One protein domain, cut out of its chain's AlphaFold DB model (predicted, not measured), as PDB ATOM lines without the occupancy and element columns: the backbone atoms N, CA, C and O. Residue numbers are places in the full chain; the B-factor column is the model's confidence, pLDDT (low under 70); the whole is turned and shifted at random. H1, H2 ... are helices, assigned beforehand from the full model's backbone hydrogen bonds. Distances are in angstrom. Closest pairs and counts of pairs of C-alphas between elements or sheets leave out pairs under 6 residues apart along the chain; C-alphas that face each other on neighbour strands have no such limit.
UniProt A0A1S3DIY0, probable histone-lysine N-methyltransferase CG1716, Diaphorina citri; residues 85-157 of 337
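AT A GLANCE: This is residues 85 to 157 of the 337 residues of the protein "probable histone-lysine N-methyltransferase CG1716" of Diaphorina citri (UniProt A0A1S3DIY0). A long straight helix, H1, sticks out like a handle from a small compact head, which is an up-and-down bundle of three shorter helices, H2, H3 and H4, each running against the one before it in the chain. H1 packs on none of them, and residues 85 to 108, which take in H1 and part of its link to H2, stand free and make most of the length. The printed part has 73 residues with four named helices, in the order H1, H2, H3, H4, and no named strand; its class is all helix. The whole is extended, with a radius of gyration of the C-alphas of 17.4 A and spans of 57 by 27 by 17 A.

HOW THE PARTS SIT: H1, residues 85 to 104, touches no helix and is apart from H2, residues 111 to 121, from H3, residues 126 to 138, and from H4, residues 142 to 154. H2 and H3 form a helical hairpin and touch, the closest C-alphas being those of Pro 111 and Cys 135, 5.2 A apart. They run opposite ways at a steep tilt of 42 degrees. H3 and H4 form a second helical hairpin, opposite ways at a shallow tilt of 25 degrees. H3 touches H4 with residues 132 to 136 alone, and the closest C-alphas, of Leu 136 and Val 148, are 6.6 A apart. H2 and H4 touch too and run the same way, at a tilt of 36 degrees, only just steep; their closest C-alphas are those of Ala 119 and Leu 151, 6.8 A apart. In H1, H3 and H4 every O i to N i+4 pair is within hydrogen-bond range; in H2 6 of 7 are.

IN THESE COORDINATES: H1 begins at C-alpha 85, at (44.840, -8.289, -29.952), and measures 28.5 A from first to last C-alpha, ending at C-alpha 104, at (37.394, -33.170, -18.117). H2 measures 15.3 A from Pro 111 to Arg 121. H3 runs 18.5 A from Lys 126 to Leu 138. H4 runs 18.7 A from Ala 142 to Ser 154, where C-alpha 154 is at (45.760, -60.926, -23.992).

THE WHOLE: The C-alphas farthest apart are those of Thr 85 and Ala 142, 58.0 A. Without the stretch that stands free, the body has 49 residues and spans 27 by 21 by 17 A. The printed part has no cut. The links from H2 to H3 and from H3 to H4 are tight, the one from H1 to H2 is short, and no link is long. The mean pLDDT of the printed part is 77.9; residues 85 to 89, 91, 94 to 109 and 111 are under 70.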
ATOM      1  N   THR A  85      45.995  -7.988 -30.817       67.94
ATOM      2  CA  THR A  85      44.840  -8.289 -29.952       67.94
ATOM      3  C   THR A  85      44.077  -9.537 -30.410       67.94
ATOM      4  O   THR A  85      43.617 -10.311 -29.570       67.94
ATOM      5  N   GLU A  86      44.001  -9.818 -31.715       69.31
ATOM      6  CA  GLU A  86      43.421 -11.071 -32.217       69.31
ATOM      7  C   GLU A  86      44.283 -12.293 -31.853       69.31
ATOM      8  O   GLU A  86      43.758 -13.313 -31.388       69.31
ATOM      9  N   LYS A  87      45.613 -12.180 -31.976       67.69
ATOM     10  CA  LYS A  87      46.557 -13.248 -31.607       67.69
ATOM     11  C   LYS A  87      46.499 -13.573 -30.109       67.69
ATOM     12  O   LYS A  87      46.517 -14.749 -29.741       67.69
ATOM     13  N   GLU A  88      46.362 -12.565 -29.247       66.00
ATOM     14  CA  GLU A  88      46.180 -12.753 -27.798       66.00
ATOM     15  C   GLU A  88      44.849 -13.455 -27.468       66.00
ATOM     16  O   GLU A  88      44.843 -14.421 -26.701       66.00
ATOM     17  N   ARG A  89      43.739 -13.082 -28.123       69.56
ATOM     18  CA  ARG A  89      42.432 -13.747 -27.930       69.56
ATOM     19  C   ARG A  89      42.428 -15.199 -28.418       69.56
ATOM     20  O   ARG A  89      41.786 -16.048 -27.795       69.56
ATOM     21  N   ARG A  90      43.149 -15.518 -29.501       74.00
ATOM     22  CA  ARG A  90      43.334 -16.906 -29.973       74.00
ATOM     23  C   ARG A  90      44.151 -17.739 -28.980       74.00
ATOM     24  O   ARG A  90      43.759 -18.869 -28.686       74.00
ATOM     25  N   LYS A  91      45.228 -17.180 -28.412       67.44
ATOM     26  CA  LYS A  91      46.018 -17.840 -27.355       67.44
ATOM     27  C   LYS A  91      45.175 -18.098 -26.100       67.44
ATOM     28  O   LYS A  91      45.204 -19.207 -25.574       67.44
ATOM     29  N   GLU A  92      44.359 -17.136 -25.670       71.56
ATOM     30  CA  GLU A  92      43.473 -17.289 -24.506       71.56
ATOM     31  C   GLU A  92      42.363 -18.333 -24.732       71.56
ATOM     32  O   GLU A  92      42.043 -19.121 -23.841       71.56
ATOM     33  N   LYS A  93      41.791 -18.406 -25.942       72.62
ATOM     34  CA  LYS A  93      40.841 -19.474 -26.292       72.62
ATOM     35  C   LYS A  93      41.510 -20.854 -26.263       72.62
ATOM     36  O   LYS A  93      40.955 -21.764 -25.650       72.62
ATOM     37  N   LYS A  94      42.715 -21.003 -26.832       69.19
ATOM     38  CA  LYS A  94      43.481 -22.266 -26.806       69.19
ATOM     39  C   LYS A  94      43.823 -22.713 -25.377       69.19
ATOM     40  O   LYS A  94      43.642 -23.884 -25.048       69.19
ATOM     41  N   THR A  95      44.234 -21.799 -24.494       66.69
ATOM     42  CA  THR A  95      44.527 -22.138 -23.088       66.69
ATOM     43  C   THR A  95      43.269 -22.504 -22.300       66.69
ATOM     44  O   THR A  95      43.313 -23.422 -21.480       66.69
ATOM     45  N   ARG A  96      42.123 -21.862 -22.573       68.38
ATOM     46  CA  ARG A  96      40.830 -22.232 -21.965       68.38
ATOM     47  C   ARG A  96      40.339 -23.602 -22.430       68.38
ATOM     48  O   ARG A  96      39.823 -24.343 -21.599       68.38
ATOM     49  N   VAL A  97      40.537 -23.965 -23.700       68.81
ATOM     50  CA  VAL A  97      40.219 -25.309 -24.220       68.81
ATOM     51  C   VAL A  97      41.129 -26.371 -23.591       68.81
ATOM     52  O   VAL A  97      40.609 -27.338 -23.042       68.81
ATOM     53  N   ARG A  98      42.456 -26.148 -23.544       61.25
ATOM     54  CA  ARG A  98      43.415 -27.045 -22.859       61.25
ATOM     55  C   ARG A  98      43.083 -27.220 -21.371       61.25
ATOM     56  O   ARG A  98      43.148 -28.326 -20.843       61.25
ATOM     57  N   LYS A  99      42.680 -26.144 -20.682       61.94
ATOM     58  CA  LYS A  99      42.242 -26.210 -19.279       61.94
ATOM     59  C   LYS A  99      40.940 -27.001 -19.122       61.94
ATOM     60  O   LYS A  99      40.865 -27.852 -18.250       61.94
ATOM     61  N   LYS A 100      39.957 -26.778 -20.000       61.41
ATOM     62  CA  LYS A 100      38.685 -27.514 -19.994       61.41
ATOM     63  C   LYS A 100      38.878 -29.006 -20.302       61.41
ATOM     64  O   LYS A 100      38.186 -29.824 -19.713       61.41
ATOM     65  N   GLN A 101      39.841 -29.357 -21.157       58.84
ATOM     66  CA  GLN A 101      40.269 -30.743 -21.380       58.84
ATOM     67  C   GLN A 101      40.937 -31.348 -20.135       58.84
ATOM     68  O   GLN A 101      40.571 -32.450 -19.752       58.84
ATOM     69  N   ARG A 102      41.836 -30.624 -19.446       54.97
ATOM     70  CA  ARG A 102      42.420 -31.093 -18.168       54.97
ATOM     71  C   ARG A 102      41.374 -31.284 -17.070       54.97
ATOM     72  O   ARG A 102      41.492 -32.217 -16.288       54.97
ATOM     73  N   ASP A 103      40.373 -30.410 -17.009       53.78
ATOM     74  CA  ASP A 103      39.288 -30.508 -16.028       53.78
ATOM     75  C   ASP A 103      38.310 -31.655 -16.379       53.78
ATOM     76  O   ASP A 103      37.749 -32.277 -15.480       53.78
ATOM     77  N   ALA A 104      38.142 -31.989 -17.666       57.12
ATOM     78  CA  ALA A 104      37.394 -33.170 -18.117       57.12
ATOM     79  C   ALA A 104      38.127 -34.491 -17.815       57.12
ATOM     80  O   ALA A 104      37.482 -35.495 -17.529       57.12
ATOM     81  N   ASP A 105      39.460 -34.467 -17.803       54.81
ATOM     82  CA  ASP A 105      40.329 -35.575 -17.374       54.81
ATOM     83  C   ASP A 105      40.293 -35.793 -15.839       54.81
ATOM     84  O   ASP A 105      40.818 -36.775 -15.327       54.81
ATOM     85  N   TYR A 106      39.673 -34.871 -15.084       48.94
ATOM     86  CA  TYR A 106      39.466 -34.957 -13.629       48.94
ATOM     87  C   TYR A 106      38.104 -35.565 -13.247       48.94
ATOM     88  O   TYR A 106      37.755 -35.639 -12.064       48.94
ATOM     89  N   VAL A 107      37.300 -35.979 -14.234       52.97
ATOM     90  CA  VAL A 107      36.100 -36.782 -13.982       52.97
ATOM     91  C   VAL A 107      36.565 -38.091 -13.355       52.97
ATOM     92  O   VAL A 107      37.480 -38.724 -13.860       52.97
ATOM     93  N   VAL A 108      35.962 -38.463 -12.227       54.62
ATOM     94  CA  VAL A 108      36.216 -39.728 -11.532       54.62
ATOM     95  C   VAL A 108      36.140 -40.864 -12.556       54.62
ATOM     96  O   VAL A 108      35.048 -41.190 -13.018       54.62
ATOM     97  N   ASP A 109      37.303 -41.394 -12.947       62.22
ATOM     98  CA  ASP A 109      37.424 -42.489 -13.908       62.22
ATOM     99  C   ASP A 109      36.593 -43.666 -13.398       62.22
ATOM    100  O   ASP A 109      36.893 -44.250 -12.352       62.22
ATOM    101  N   ASP A 110      35.520 -43.989 -14.114       73.94
ATOM    102  CA  ASP A 110      34.734 -45.184 -13.853       73.94
ATOM    103  C   ASP A 110      35.561 -46.403 -14.305       73.94
ATOM    104  O   ASP A 110      35.778 -46.580 -15.514       73.94
ATOM    105  N   PRO A 111      36.042 -47.254 -13.374       67.75
ATOM    106  CA  PRO A 111      36.883 -48.393 -13.721       67.75
ATOM    107  C   PRO A 111      36.163 -49.381 -14.649       67.75
ATOM    108  O   PRO A 111      36.816 -50.070 -15.430       67.75
ATOM    109  N   GLU A 112      34.828 -49.444 -14.628       72.06
ATOM    110  CA  GLU A 112      34.061 -50.319 -15.523       72.06
ATOM    111  C   GLU A 112      34.015 -49.781 -16.962       72.06
ATOM    112  O   GLU A 112      34.041 -50.545 -17.938       72.06
ATOM    113  N   LYS A 113      34.023 -48.454 -17.120       75.38
ATOM    114  CA  LYS A 113      34.107 -47.799 -18.430       75.38
ATOM    115  C   LYS A 113      35.489 -47.993 -19.054       75.38
ATOM    116  O   LYS A 113      35.583 -48.351 -20.233       75.38
ATOM    117  N   ASP A 114      36.547 -47.839 -18.263       77.81
ATOM    118  CA  ASP A 114      37.915 -48.159 -18.677       77.81
ATOM    119  C   ASP A 114      38.022 -49.622 -19.111       77.81
ATOM    120  O   ASP A 114      38.541 -49.924 -20.187       77.81
ATOM    121  N   LEU A 115      37.444 -50.539 -18.334       83.12
ATOM    122  CA  LEU A 115      37.444 -51.962 -18.654       83.12
ATOM    123  C   LEU A 115      36.769 -52.253 -20.000       83.12
ATOM    124  O   LEU A 115      37.321 -52.979 -20.829       83.12
ATOM    125  N   SER A 116      35.626 -51.618 -20.260       82.25
ATOM    126  CA  SER A 116      34.878 -51.760 -21.514       82.25
ATOM    127  C   SER A 116      35.654 -51.246 -22.734       82.25
ATOM    128  O   SER A 116      35.621 -51.860 -23.806       82.25
ATOM    129  N   THR A 117      36.371 -50.127 -22.597       82.88
ATOM    130  CA  THR A 117      37.200 -49.583 -23.689       82.88
ATOM    131  C   THR A 117      38.431 -50.456 -23.946       82.88
ATOM    132  O   THR A 117      38.740 -50.782 -25.098       82.88
ATOM    133  N   LEU A 118      39.080 -50.927 -22.880       85.44
ATOM    134  CA  LEU A 118      40.228 -51.830 -22.943       85.44
ATOM    135  C   LEU A 118      39.855 -53.206 -23.503       85.44
ATOM    136  O   LEU A 118      40.638 -53.782 -24.255       85.44
ATOM    137  N   ALA A 119      38.652 -53.708 -23.213       85.44
ATOM    138  CA  ALA A 119      38.124 -54.956 -23.767       85.44
ATOM    139  C   ALA A 119      38.058 -54.950 -25.300       85.44
ATOM    140  O   ALA A 119      38.270 -55.993 -25.922       85.44
ATOM    141  N   ARG A 120      37.794 -53.788 -25.911       84.31
ATOM    142  CA  ARG A 120      37.722 -53.627 -27.372       84.31
ATOM    143  C   ARG A 120      39.088 -53.373 -27.999       84.31
ATOM    144  O   ARG A 120      39.390 -53.936 -29.046       84.31
ATOM    145  N   ARG A 121      39.897 -52.514 -27.373       84.31
ATOM    146  CA  ARG A 121      41.163 -52.025 -27.942       84.31
ATOM    147  C   ARG A 121      42.363 -52.926 -27.640       84.31
ATOM    148  O   ARG A 121      43.303 -52.986 -28.426       84.31
ATOM    149  N   GLY A 122      42.332 -53.621 -26.507       83.38
ATOM    150  CA  GLY A 122      43.468 -54.363 -25.969       83.38
ATOM    151  C   GLY A 122      44.538 -53.464 -25.336       83.38
ATOM    152  O   GLY A 122      44.584 -52.249 -25.542       83.38
ATOM    153  N   ILE A 123      45.421 -54.081 -24.547       86.31
ATOM    154  CA  ILE A 123      46.468 -53.387 -23.782       86.31
ATOM    155  C   ILE A 123      47.750 -53.322 -24.612       86.31
ATOM    156  O   ILE A 123      48.401 -54.349 -24.838       86.31
ATOM    157  N   HIS A 124      48.133 -52.110 -25.007       84.88
ATOM    158  CA  HIS A 124      49.354 -51.865 -25.779       84.88
ATOM    159  C   HIS A 124      50.221 -50.743 -25.197       84.88
ATOM    160  O   HIS A 124      51.435 -50.752 -25.400       84.88
ATOM    161  N   ASN A 125      49.641 -49.829 -24.412       88.50
ATOM    162  CA  ASN A 125      50.367 -48.708 -23.824       88.50
ATOM    163  C   ASN A 125      50.604 -48.860 -22.318       88.50
ATOM    164  O   ASN A 125      49.969 -49.646 -21.608       88.50
ATOM    165  N   LYS A 126      51.511 -48.026 -21.798       88.00
ATOM    166  CA  LYS A 126      51.725 -47.874 -20.353       88.00
ATOM    167  C   LYS A 126      50.466 -47.363 -19.644       88.00
ATOM    168  O   LYS A 126      50.160 -47.851 -18.563       88.00
ATOM    169  N   MET A 127      49.739 -46.423 -20.249       85.88
ATOM    170  CA  MET A 127      48.493 -45.896 -19.676       85.88
ATOM    171  C   MET A 127      47.420 -46.980 -19.570       85.88
ATOM    172  O   MET A 127      46.860 -47.156 -18.494       85.88
ATOM    173  N   ASP A 128      47.251 -47.796 -20.615       87.38
ATOM    174  CA  ASP A 128      46.359 -48.964 -20.579       87.38
ATOM    175  C   ASP A 128      46.760 -49.931 -19.457       87.38
ATOM    176  O   ASP A 128      45.925 -50.437 -18.716       87.38
ATOM    177  N   THR A 129      48.067 -50.155 -19.290       89.38
ATOM    178  CA  THR A 129      48.607 -51.022 -18.233       89.38
ATOM    179  C   THR A 129      48.243 -50.498 -16.837       89.38
ATOM    180  O   THR A 129      47.889 -51.280 -15.958       89.38
ATOM    181  N   LEU A 130      48.301 -49.179 -16.625       89.06
ATOM    182  CA  LEU A 130      47.901 -48.551 -15.363       89.06
ATOM    183  C   LEU A 130      46.384 -48.586 -15.155       89.06
ATOM    184  O   LEU A 130      45.947 -48.855 -14.041       89.06
ATOM    185  N   ALA A 131      45.592 -48.369 -16.206       87.44
ATOM    186  CA  ALA A 131      44.136 -48.479 -16.146       87.44
ATOM    187  C   ALA A 131      43.700 -49.895 -15.727       87.44
ATOM    188  O   ALA A 131      42.905 -50.045 -14.804       87.44
ATOM    189  N   VAL A 132      44.327 -50.938 -16.283       89.44
ATOM    190  CA  VAL A 132      44.099 -52.341 -15.882       89.44
ATOM    191  C   VAL A 132      44.448 -52.574 -14.416       89.44
ATOM    192  O   VAL A 132      43.697 -53.232 -13.704       89.44
ATOM    193  N   LEU A 133      45.577 -52.038 -13.942       88.94
ATOM    194  CA  LEU A 133      45.974 -52.164 -12.537       88.94
ATOM    195  C   LEU A 133      45.011 -51.429 -11.598       88.94
ATOM    196  O   LEU A 133      44.730 -51.937 -10.518       88.94
ATOM    197  N   ARG A 134      44.480 -50.270 -12.005       88.12
ATOM    198  CA  ARG A 134      43.430 -49.560 -11.262       88.12
ATOM    199  C   ARG A 134      42.148 -50.386 -11.199       88.12
ATOM    200  O   ARG A 134      41.643 -50.606 -10.103       88.12
ATOM    201  N   CYS A 135      41.701 -50.936 -12.328       87.06
ATOM    202  CA  CYS A 135      40.562 -51.858 -12.375       87.06
ATOM    203  C   CYS A 135      40.791 -53.079 -11.469       87.06
ATOM    204  O   CYS A 135      39.894 -53.481 -10.744       87.06
ATOM    205  N   LEU A 136      42.008 -53.632 -11.434       86.94
ATOM    206  CA  LEU A 136      42.367 -54.760 -10.565       86.94
ATOM    207  C   LEU A 136      42.268 -54.416  -9.063       86.94
ATOM    208  O   LEU A 136      42.017 -55.285  -8.233       86.94
ATOM    209  N   VAL A 137      42.483 -53.157  -8.682       85.94
ATOM    210  CA  VAL A 137      42.342 -52.717  -7.284       85.94
ATOM    211  C   VAL A 137      40.882 -52.433  -6.935       85.94
ATOM    212  O   VAL A 137      40.466 -52.730  -5.818       85.94
ATOM    213  N   LEU A 138      40.121 -51.874  -7.877       84.69
ATOM    214  CA  LEU A 138      38.750 -51.407  -7.658       84.69
ATOM    215  C   LEU A 138      37.671 -52.450  -7.998       84.69
ATOM    216  O   LEU A 138      36.509 -52.226  -7.691       84.69
ATOM    217  N   ALA A 139      38.013 -53.579  -8.625       83.31
ATOM    218  CA  ALA A 139      37.031 -54.575  -9.057       83.31
ATOM    219  C   ALA A 139      36.344 -55.292  -7.879       83.31
ATOM    220  O   ALA A 139      36.891 -56.209  -7.247       83.31
ATOM    221  N   GLU A 140      35.089 -54.922  -7.640       81.69
ATOM    222  CA  GLU A 140      34.241 -55.512  -6.600       81.69
ATOM    223  C   GLU A 140      33.545 -56.797  -7.071       81.69
ATOM    224  O   GLU A 140      33.443 -57.760  -6.313       81.69
ATOM    225  N   THR A 141      33.125 -56.860  -8.338       84.56
ATOM    226  CA  THR A 141      32.335 -57.983  -8.866       84.56
ATOM    227  C   THR A 141      33.207 -59.105  -9.440       84.56
ATOM    228  O   THR A 141      34.286 -58.885  -9.983       84.56
ATOM    229  N   ALA A 142      32.736 -60.355  -9.364       83.69
ATOM    230  CA  ALA A 142      33.455 -61.485  -9.961       83.69
ATOM    231  C   ALA A 142      33.576 -61.359 -11.494       83.69
ATOM    232  O   ALA A 142      34.594 -61.745 -12.063       83.69
ATOM    233  N   ALA A 143      32.567 -60.781 -12.154       85.31
ATOM    234  CA  ALA A 143      32.557 -60.578 -13.600       85.31
ATOM    235  C   ALA A 143      33.684 -59.640 -14.060       85.31
ATOM    236  O   ALA A 143      34.475 -60.020 -14.926       85.31
ATOM    237  N   THR A 144      33.827 -58.469 -13.426       86.56
ATOM    238  CA  THR A 144      34.901 -57.520 -13.763       86.56
ATOM    239  C   THR A 144      36.274 -58.113 -13.470       86.56
ATOM    240  O   THR A 144      37.202 -57.948 -14.262       86.56
ATOM    241  N   ARG A 145      36.409 -58.906 -12.397       87.50
ATOM    242  CA  ARG A 145      37.650 -59.642 -12.111       87.50
ATOM    243  C   ARG A 145      38.039 -60.570 -13.260       87.50
ATOM    244  O   ARG A 145      39.188 -60.534 -13.693       87.50
ATOM    245  N   TYR A 146      37.107 -61.363 -13.789       89.19
ATOM    246  CA  TYR A 146      37.393 -62.265 -14.911       89.19
ATOM    247  C   TYR A 146      37.744 -61.520 -16.199       89.19
ATOM    248  O   TYR A 146      38.646 -61.938 -16.926       89.19
ATOM    249  N   GLU A 147      37.101 -60.387 -16.464       88.50
ATOM    250  CA  GLU A 147      37.442 -59.541 -17.608       88.50
ATOM    251  C   GLU A 147      38.850 -58.948 -17.494       88.50
ATOM    252  O   GLU A 147      39.623 -59.008 -18.454       88.50
ATOM    253  N   VAL A 148      39.229 -58.462 -16.308       90.69
ATOM    254  CA  VAL A 148      40.590 -57.976 -16.049       90.69
ATOM    255  C   VAL A 148      41.611 -59.102 -16.239       90.69
ATOM    256  O   VAL A 148      42.618 -58.908 -16.923       90.69
ATOM    257  N   LEU A 149      41.351 -60.303 -15.709       90.81
ATOM    258  CA  LEU A 149      42.219 -61.472 -15.905       90.81
ATOM    259  C   LEU A 149      42.360 -61.836 -17.392       90.81
ATOM    260  O   LEU A 149      43.471 -62.098 -17.868       90.81
ATOM    261  N   ARG A 150      41.265 -61.782 -18.157       91.06
ATOM    262  CA  ARG A 150      41.275 -62.009 -19.608       91.06
ATOM    263  C   ARG A 150      42.130 -60.978 -20.340       91.06
ATOM    264  O   ARG A 150      42.896 -61.347 -21.230       91.06
ATOM    265  N   LEU A 151      42.035 -59.709 -19.953       90.25
ATOM    266  CA  LEU A 151      42.844 -58.630 -20.516       90.25
ATOM    267  C   LEU A 151      44.331 -58.804 -20.201       90.25
ATOM    268  O   LEU A 151      45.167 -58.703 -21.094       90.25
ATOM    269  N   VAL A 152      44.679 -59.155 -18.963       91.00
ATOM    270  CA  VAL A 152      46.070 -59.442 -18.573       91.00
ATOM    271  C   VAL A 152      46.664 -60.582 -19.414       91.00
ATOM    272  O   VAL A 152      47.830 -60.511 -19.812       91.00
ATOM    273  N   ARG A 153      45.863 -61.606 -19.741       90.62
ATOM    274  CA  ARG A 153      46.264 -62.724 -20.613       90.62
ATOM    275  C   ARG A 153      46.497 -62.294 -22.065       90.62
ATOM    276  O   ARG A 153      47.436 -62.789 -22.688       90.62
ATOM    277  N   SER A 154      45.663 -61.403 -22.604       88.69
ATOM    278  CA  SER A 154      45.760 -60.926 -23.992       88.69
ATOM    279  C   SER A 154      46.699 -59.726 -24.181       88.69
ATOM    280  O   SER A 154      47.030 -59.394 -25.318       88.69
ATOM    281  N   ALA A 155      47.164 -59.097 -23.097       88.62
ATOM    282  CA  ALA A 155      48.059 -57.942 -23.129       88.62
ATOM    283  C   ALA A 155      49.349 -58.216 -23.912       88.62
ATOM    284  O   ALA A 155      49.892 -59.318 -23.842       88.62
ATOM    285  N   ALA A 156      49.906 -57.205 -24.586       86.88
ATOM    286  CA  ALA A 156      51.176 -57.339 -25.300       86.88
ATOM    287  C   ALA A 156      52.344 -57.734 -24.364       86.88
ATOM    288  O   ALA A 156      52.371 -57.374 -23.186       86.88
ATOM    289  N   ALA A 157      53.355 -58.440 -24.887       87.62
ATOM    290  CA  ALA A 157      54.534 -58.870 -24.119       87.62
ATOM    291  C   ALA A 157      55.227 -57.755 -23.292       87.62
ATOM    292  O   ALA A 157      55.502 -58.001 -22.113       87.62
TER     293      ALA A 157